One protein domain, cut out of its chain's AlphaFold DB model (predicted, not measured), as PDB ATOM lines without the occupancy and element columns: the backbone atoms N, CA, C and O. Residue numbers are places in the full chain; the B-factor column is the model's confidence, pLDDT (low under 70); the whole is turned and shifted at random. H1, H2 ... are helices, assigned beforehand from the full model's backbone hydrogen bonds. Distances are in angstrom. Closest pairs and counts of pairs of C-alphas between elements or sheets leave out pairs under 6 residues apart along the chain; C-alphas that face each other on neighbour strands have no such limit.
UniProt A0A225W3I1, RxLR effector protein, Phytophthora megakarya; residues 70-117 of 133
ATOM      1  N   ALA A  70     -14.229 -30.766  76.058       85.19
ATOM      2  CA  ALA A  70     -13.933 -32.200  76.012       85.19
ATOM      3  C   ALA A  70     -13.584 -32.782  77.397       85.19
ATOM      4  O   ALA A  70     -14.025 -33.876  77.752       85.19
ATOM      5  N   ALA A  71     -12.828 -32.036  78.207       85.69
ATOM      6  CA  ALA A  71     -12.465 -32.422  79.571       85.69
ATOM      7  C   ALA A  71     -13.683 -32.380  80.515       85.69
ATOM      8  O   ALA A  71     -13.845 -33.267  81.354       85.69
ATOM      9  N   LYS A  72     -14.583 -31.402  80.336       87.06
ATOM     10  CA  LYS A  72     -15.871 -31.335  81.049       87.06
ATOM     11  C   LYS A  72     -16.760 -32.543  80.721       87.06
ATOM     12  O   LYS A  72     -17.296 -33.165  81.634       87.06
ATOM     13  N   ALA A  73     -16.858 -32.925  79.446       89.50
ATOM     14  CA  ALA A  73     -17.629 -34.095  79.023       89.50
ATOM     15  C   ALA A  73     -17.074 -35.411  79.600       89.50
ATOM     16  O   ALA A  73     -17.841 -36.286  80.001       89.50
ATOM     17  N   GLN A  74     -15.746 -35.554  79.687       89.12
ATOM     18  CA  GLN A  74     -15.121 -36.711  80.338       89.12
ATOM     19  C   GLN A  74     -15.439 -36.773  81.836       89.12
ATOM     20  O   GLN A  74     -15.800 -37.838  82.330       89.12
ATOM     21  N   LEU A  75     -15.364 -35.642  82.547       90.00
ATOM     22  CA  LEU A  75     -15.727 -35.581  83.967       90.00
ATOM     23  C   LEU A  75     -17.193 -35.942  84.206       90.00
ATOM     24  O   LEU A  75     -17.470 -36.687  85.138       90.00
ATOM     25  N   ALA A  76     -18.109 -35.476  83.353       90.19
ATOM     26  CA  ALA A  76     -19.526 -35.815  83.459       90.19
ATOM     27  C   ALA A  76     -19.772 -37.328  83.315       90.19
ATOM     28  O   ALA A  76     -20.455 -37.918  84.147       90.19
ATOM     29  N   ARG A  77     -19.138 -37.981  82.329       92.56
ATOM     30  CA  ARG A  77     -19.238 -39.442  82.142       92.56
ATOM     31  C   ARG A  77     -18.691 -40.223  83.331       92.56
ATOM     32  O   ARG A  77     -19.262 -41.232  83.732       92.56
ATOM     33  N   VAL A  78     -17.565 -39.774  83.882       92.19
ATOM     34  CA  VAL A  78     -16.959 -40.414  85.055       92.19
ATOM     35  C   VAL A  78     -17.835 -40.206  86.288       92.19
ATOM     36  O   VAL A  78     -18.027 -41.148  87.047       92.19
ATOM     37  N   ALA A  79     -18.414 -39.019  86.468       91.69
ATOM     38  CA  ALA A  79     -19.354 -38.753  87.552       91.69
ATOM     39  C   ALA A  79     -20.594 -39.657  87.467       91.69
ATOM     40  O   ALA A  79     -20.945 -40.274  88.469       91.69
ATOM     41  N   GLU A  80     -21.190 -39.824  86.280       92.44
ATOM     42  CA  GLU A  80     -22.295 -40.773  86.070       92.44
ATOM     43  C   GLU A  80     -21.886 -42.214  86.391       92.44
ATOM     44  O   GLU A  80     -22.600 -42.906  87.114       92.44
ATOM     45  N   GLY A  81     -20.716 -42.658  85.920       91.38
ATOM     46  CA  GLY A  81     -20.199 -43.999  86.211       91.38
ATOM     47  C   GLY A  81     -19.936 -44.250  87.700       91.38
ATOM     48  O   GLY A  81     -20.021 -45.386  88.159       91.38
ATOM     49  N   LEU A  82     -19.657 -43.190  88.458       91.12
ATOM     50  CA  LEU A  82     -19.456 -43.212  89.907       91.12
ATOM     51  C   LEU A  82     -20.756 -42.980  90.703       91.12
ATOM     52  O   LEU A  82     -20.725 -42.983  91.931       91.12
ATOM     53  N   GLY A  83     -21.894 -42.759  90.032       91.75
ATOM     54  CA  GLY A  83     -23.179 -42.469  90.677       91.75
ATOM     55  C   GLY A  83     -23.261 -41.080  91.327       91.75
ATOM     56  O   GLY A  83     -24.088 -40.859  92.217       91.75
ATOM     57  N   ILE A  84     -22.404 -40.145  90.912       92.81
ATOM     58  CA  ILE A  84     -22.364 -38.772  91.416       92.81
ATOM     59  C   ILE A  84     -23.266 -37.898  90.544       92.81
ATOM     60  O   ILE A  84     -22.960 -37.614  89.388       92.81
ATOM     61  N   ASP A  85     -24.362 -37.415  91.124       91.81
ATOM     62  CA  ASP A  85     -25.266 -36.471  90.473       91.81
ATOM     63  C   ASP A  85     -24.753 -35.038  90.672       91.81
ATOM     64  O   ASP A  85     -24.887 -34.436  91.742       91.81
ATOM     65  N   ILE A  86     -24.147 -34.489  89.618       88.06
ATOM     66  CA  ILE A  86     -23.551 -33.150  89.641       88.06
ATOM     67  C   ILE A  86     -24.623 -32.072  89.861       88.06
ATOM     68  O   ILE A  86     -24.401 -31.151  90.647       88.06
ATOM     69  N   GLN A  87     -25.802 -32.195  89.237       90.50
ATOM     70  CA  GLN A  87     -26.867 -31.197  89.389       90.50
ATOM     71  C   GLN A  87     -27.421 -31.187  90.812       90.50
ATOM     72  O   GLN A  87     -27.735 -30.135  91.375       90.50
ATOM     73  N   LYS A  88     -27.531 -32.367  91.422       91.31
ATOM     74  CA  LYS A  88     -27.948 -32.485  92.816       91.31
ATOM     75  C   LYS A  88     -26.885 -31.959  93.775       91.31
ATOM     76  O   LYS A  88     -27.248 -31.305  94.749       91.31
ATOM     77  N   ALA A  89     -25.601 -32.193  93.501       89.38
ATOM     78  CA  ALA A  89     -24.497 -31.631  94.284       89.38
ATOM     79  C   ALA A  89     -24.449 -30.104  94.227       89.38
ATOM     80  O   ALA A  89     -24.167 -29.472  95.241       89.38
ATOM     81  N   GLU A  90     -24.788 -29.512  93.085       89.31
ATOM     82  CA  GLU A  90     -24.872 -28.060  92.940       89.31
ATOM     83  C   GLU A  90     -26.027 -27.464  93.757       89.31
ATOM     84  O   GLU A  90     -25.882 -26.428  94.402       89.31
ATOM     85  N   ARG A  91     -27.179 -28.144  93.779       93.75
ATOM     86  CA  ARG A  91     -28.395 -27.659  94.454       93.75
ATOM     87  C   ARG A  91     -28.466 -28.004  95.941       93.75
ATOM     88  O   ARG A  91     -29.260 -27.405  96.664       93.75
ATOM     89  N   SER A  92     -27.692 -28.983  96.411       93.94
ATOM     90  CA  SER A  92     -27.789 -29.518  97.771       93.94
ATOM     91  C   SER A  92     -26.425 -29.635  98.448       93.94
ATOM     92  O   SER A  92     -25.638 -30.542  98.178       93.94
ATOM     93  N   ALA A  93     -26.201 -28.764  99.433       93.19
ATOM     94  CA  ALA A  93     -25.007 -28.799 100.273       93.19
ATOM     95  C   ALA A  93     -24.893 -30.092 101.103       93.19
ATOM     96  O   ALA A  93     -23.790 -30.573 101.355       93.19
ATOM     97  N   THR A  94     -26.021 -30.684 101.512       94.75
ATOM     98  CA  THR A  94     -26.033 -31.936 102.281       94.75
ATOM     99  C   THR A  94     -25.604 -33.124 101.429       94.75
ATOM    100  O   THR A  94     -24.775 -33.917 101.870       94.75
ATOM    101  N   TYR A  95     -26.105 -33.218 100.193       93.50
ATOM    102  CA  TYR A  95     -25.661 -34.240  99.248       93.50
ATOM    103  C   TYR A  95     -24.171 -34.084  98.929       93.50
ATOM    104  O   TYR A  95     -23.439 -35.069  98.960       93.50
ATOM    105  N   LEU A  96     -23.701 -32.848  98.726       92.25
ATOM    106  CA  LEU A  96     -22.287 -32.551  98.502       92.25
ATOM    107  C   LEU A  96     -21.410 -33.026  99.678       92.25
ATOM    108  O   LEU A  96     -20.420 -33.727  99.470       92.25
ATOM    109  N   ALA A  97     -21.789 -32.712 100.917       93.19
ATOM    110  CA  ALA A  97     -21.053 -33.152 102.105       93.19
ATOM    111  C   ALA A  97     -21.022 -34.684 102.251       93.19
ATOM    112  O   ALA A  97     -20.028 -35.241 102.718       93.19
ATOM    113  N   GLN A  98     -22.092 -35.368 101.833       92.50
ATOM    114  CA  GLN A  98     -22.172 -36.826 101.855       92.50
ATOM    115  C   GLN A  98     -21.244 -37.458 100.812       92.50
ATOM    116  O   GLN A  98     -20.458 -38.338 101.158       92.50
ATOM    117  N   ILE A  99     -21.281 -36.996  99.556       93.12
ATOM    118  CA  ILE A  99     -20.414 -37.543  98.501       93.12
ATOM    119  C   ILE A  99     -18.936 -37.265  98.783       93.12
ATOM    120  O   ILE A  99     -18.099 -38.102  98.471       93.12
ATOM    121  N   GLN A 100     -18.586 -36.153  99.438       91.62
ATOM    122  CA  GLN A 100     -17.192 -35.831  99.765       91.62
ATOM    123  C   GLN A 100     -16.500 -36.864 100.664       91.62
ATOM    124  O   GLN A 100     -15.274 -36.943 100.661       91.62
ATOM    125  N   GLN A 101     -17.269 -37.646 101.422       90.81
ATOM    126  CA  GLN A 101     -16.754 -38.700 102.300       90.81
ATOM    127  C   GLN A 101     -16.579 -40.045 101.577       90.81
ATOM    128  O   GLN A 101     -16.039 -40.987 102.153       90.81
ATOM    129  N   THR A 102     -17.040 -40.148 100.330       92.62
ATOM    130  CA  THR A 102     -17.005 -41.379  99.535       92.62
ATOM    131  C   THR A 102     -15.677 -41.527  98.786       92.62
ATOM    132  O   THR A 102     -15.015 -40.540  98.447       92.62
ATOM    133  N   ALA A 103     -15.260 -42.767  98.522       91.62
ATOM    134  CA  ALA A 103     -14.010 -43.046  97.809       91.62
ATOM    135  C   ALA A 103     -14.109 -42.653  96.322       91.62
ATOM    136  O   ALA A 103     -13.133 -42.224  95.706       91.62
ATOM    137  N   GLU A 104     -15.314 -42.752  95.775       91.19
ATOM    138  CA  GLU A 104     -15.733 -42.408  94.426       91.19
ATOM    139  C   GLU A 104     -15.480 -40.926  94.141       91.19
ATOM    140  O   GLU A 104     -14.856 -40.569  93.139       91.19
ATOM    141  N   TYR A 105     -15.860 -40.052  95.074       92.38
ATOM    142  CA  TYR A 105     -15.553 -38.628  94.971       92.38
ATOM    143  C   TYR A 105     -14.043 -38.358  94.987       92.38
ATOM    144  O   TYR A 105     -13.560 -37.479  94.270       92.38
ATOM    145  N   GLY A 106     -13.277 -39.142  95.751       92.38
ATOM    146  CA  GLY A 106     -11.814 -39.108  95.717       92.38
ATOM    147  C   GLY A 106     -11.263 -39.371  94.313       92.38
ATOM    148  O   GLY A 106     -10.459 -38.586  93.809       92.38
ATOM    149  N   GLN A 107     -11.748 -40.418  93.642       91.38
ATOM    150  CA  GLN A 107     -11.350 -40.744  92.267       91.38
ATOM    151  C   GLN A 107     -11.723 -39.625  91.288       91.38
ATOM    152  O   GLN A 107     -10.870 -39.160  90.529       91.38
ATOM    153  N   TYR A 108     -12.959 -39.126  91.368       92.44
ATOM    154  CA  TYR A 108     -13.417 -37.990  90.568       92.44
ATOM    155  C   TYR A 108     -12.506 -36.762  90.742       92.44
ATOM    156  O   TYR A 108     -12.060 -36.158  89.763       92.44
ATOM    157  N   LYS A 109     -12.151 -36.432  91.990       93.06
ATOM    158  CA  LYS A 109     -11.280 -35.299  92.320       93.06
ATOM    159  C   LYS A 109      -9.873 -35.457  91.741       93.06
ATOM    160  O   LYS A 109      -9.350 -34.504  91.170       93.06
ATOM    161  N   THR A 110      -9.273 -36.646  91.835       94.12
ATOM    162  CA  THR A 110      -7.929 -36.885  91.270       94.12
ATOM    163  C   THR A 110      -7.894 -36.685  89.756       94.12
ATOM    164  O   THR A 110      -6.945 -36.107  89.221       94.12
ATOM    165  N   LEU A 111      -8.951 -37.109  89.057       91.19
ATOM    166  CA  LEU A 111      -9.075 -36.938  87.615       91.19
ATOM    167  C   LEU A 111      -9.225 -35.454  87.261       91.19
ATOM    168  O   LEU A 111      -8.534 -34.956  86.371       91.19
ATOM    169  N   LEU A 112     -10.057 -34.726  88.009       90.75
ATOM    170  CA  LEU A 112     -10.224 -33.283  87.859       90.75
ATOM    171  C   LEU A 112      -8.897 -32.530  88.040       90.75
ATOM    172  O   LEU A 112      -8.551 -31.692  87.207       90.75
ATOM    173  N   GLU A 113      -8.128 -32.842  89.084       91.50
ATOM    174  CA  GLU A 113      -6.819 -32.223  89.337       91.50
ATOM    175  C   GLU A 113      -5.818 -32.517  88.212       91.50
ATOM    176  O   GLU A 113      -5.085 -31.621  87.777       91.50
ATOM    177  N   LYS A 114      -5.816 -33.750  87.689       90.06
ATOM    178  CA  LYS A 114      -4.980 -34.138  86.547       90.06
ATOM    179  C   LYS A 114      -5.309 -33.309  85.304       90.06
ATOM    180  O   LYS A 114      -4.404 -32.716  84.718       90.06
ATOM    181  N   LEU A 115      -6.589 -33.200  84.948       87.94
ATOM    182  CA  LEU A 115      -7.032 -32.413  83.792       87.94
ATOM    183  C   LEU A 115      -6.716 -30.920  83.955       87.94
ATOM    184  O   LEU A 115      -6.294 -30.261  83.002       87.94
ATOM    185  N   GLN A 116      -6.851 -30.376  85.169       85.81
ATOM    186  CA  GLN A 116      -6.448 -28.998  85.454       85.81
ATOM    187  C   GLN A 116      -4.941 -28.789  85.271       85.81
ATOM    188  O   GLN A 116      -4.522 -27.763  84.732       85.81
ATOM    189  N   LYS A 117      -4.113 -29.745  85.706       86.00
ATOM    190  CA  LYS A 117      -2.657 -29.674  85.543       86.00
ATOM    191  C   LYS A 117      -2.251 -29.722  84.069       86.00
ATOM    192  O   LYS A 117      -1.415 -28.920  83.660       86.00
TER     193      LYS A 117
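What this domain is: This is residues 70 to 117 of the 133 residues of the protein "RxLR effector protein" of Phytophthora megakarya (UniProt A0A225W3I1). Two longer helices, H4 and H1, run side by side in opposite ways, and a pair of short helices, H2 and H3, joins the end of H1 to the beginning of H4. The short pair turns away from the long pair at about a right angle, making an L with few contacts at its corner. The printed part has 48 residues with four named helices, H1, H2, H3 and H4 along the chain, and no named strand; its class is all helix. It is compact, with a radius of gyration of the C-alphas of 10.5 A, and its outline is elongated, spanning 28 by 18 by 17 A.

Where its parts are: Start with the longest helix, H4, residues 103 to 117: find C-alpha 103 at (-14.010, -43.046, 97.809), and from there the helix runs 21.4 A to C-alpha 117 at (-2.657, -29.674, 85.543). Next look at H1, residues 70 to 81, which begins at C-alpha 70 at (-13.933, -32.200, 76.012) and measures 16.8 A from first to last C-alpha. Then find the two short helices, H2 at residues 86 to 91 and H3 at residues 93 to 99.

How they stand to each other: Look first at H4 and H1, which touch with 6 pairs of C-alphas within 8 A; the closest are those of Ala 79 and Tyr 108, 6.7 A apart. Their lines stand at a shallow tilt of 6 degrees, and they run opposite ways. From H4 go to H3: the two are close but not clearly touching, with the closest C-alphas, those of Ile 99 and Tyr 105, 6.1 A apart. Their lines are about perpendicular, at 81 degrees. H3 and H2 touch only at the corner by their link, where the closest C-alphas, those of Ala 89 and Leu 96, are 4.8 A apart. They run opposite ways at a shallow tilt of 32 degrees. H2 and H1 are close but not clearly touching, with the C-alphas of Ala 79 and Ile 86 the closest at 7.3 A; their lines are about perpendicular, at 86 degrees. H1 and H3 are apart, and H2 and H4 are apart. In H1, H2, H3 and H4 every O i to N i+4 pair of the backbone is within hydrogen-bond range.

The domain as a whole: The two C-alphas farthest apart are those of Ala 70 and Thr 94, at 28.9 A, while the first and last printed C-alphas, Ala 70 and Lys 117, are 15.0 A apart. The links H1 to H2, H2 to H3 and H3 to H4 are tight, with 4, 1 and 3 residues between the helices. The printed part has no cut. In the B-factor column you find a mean pLDDT of the printed part of 91.0, and no printed residue is under 70.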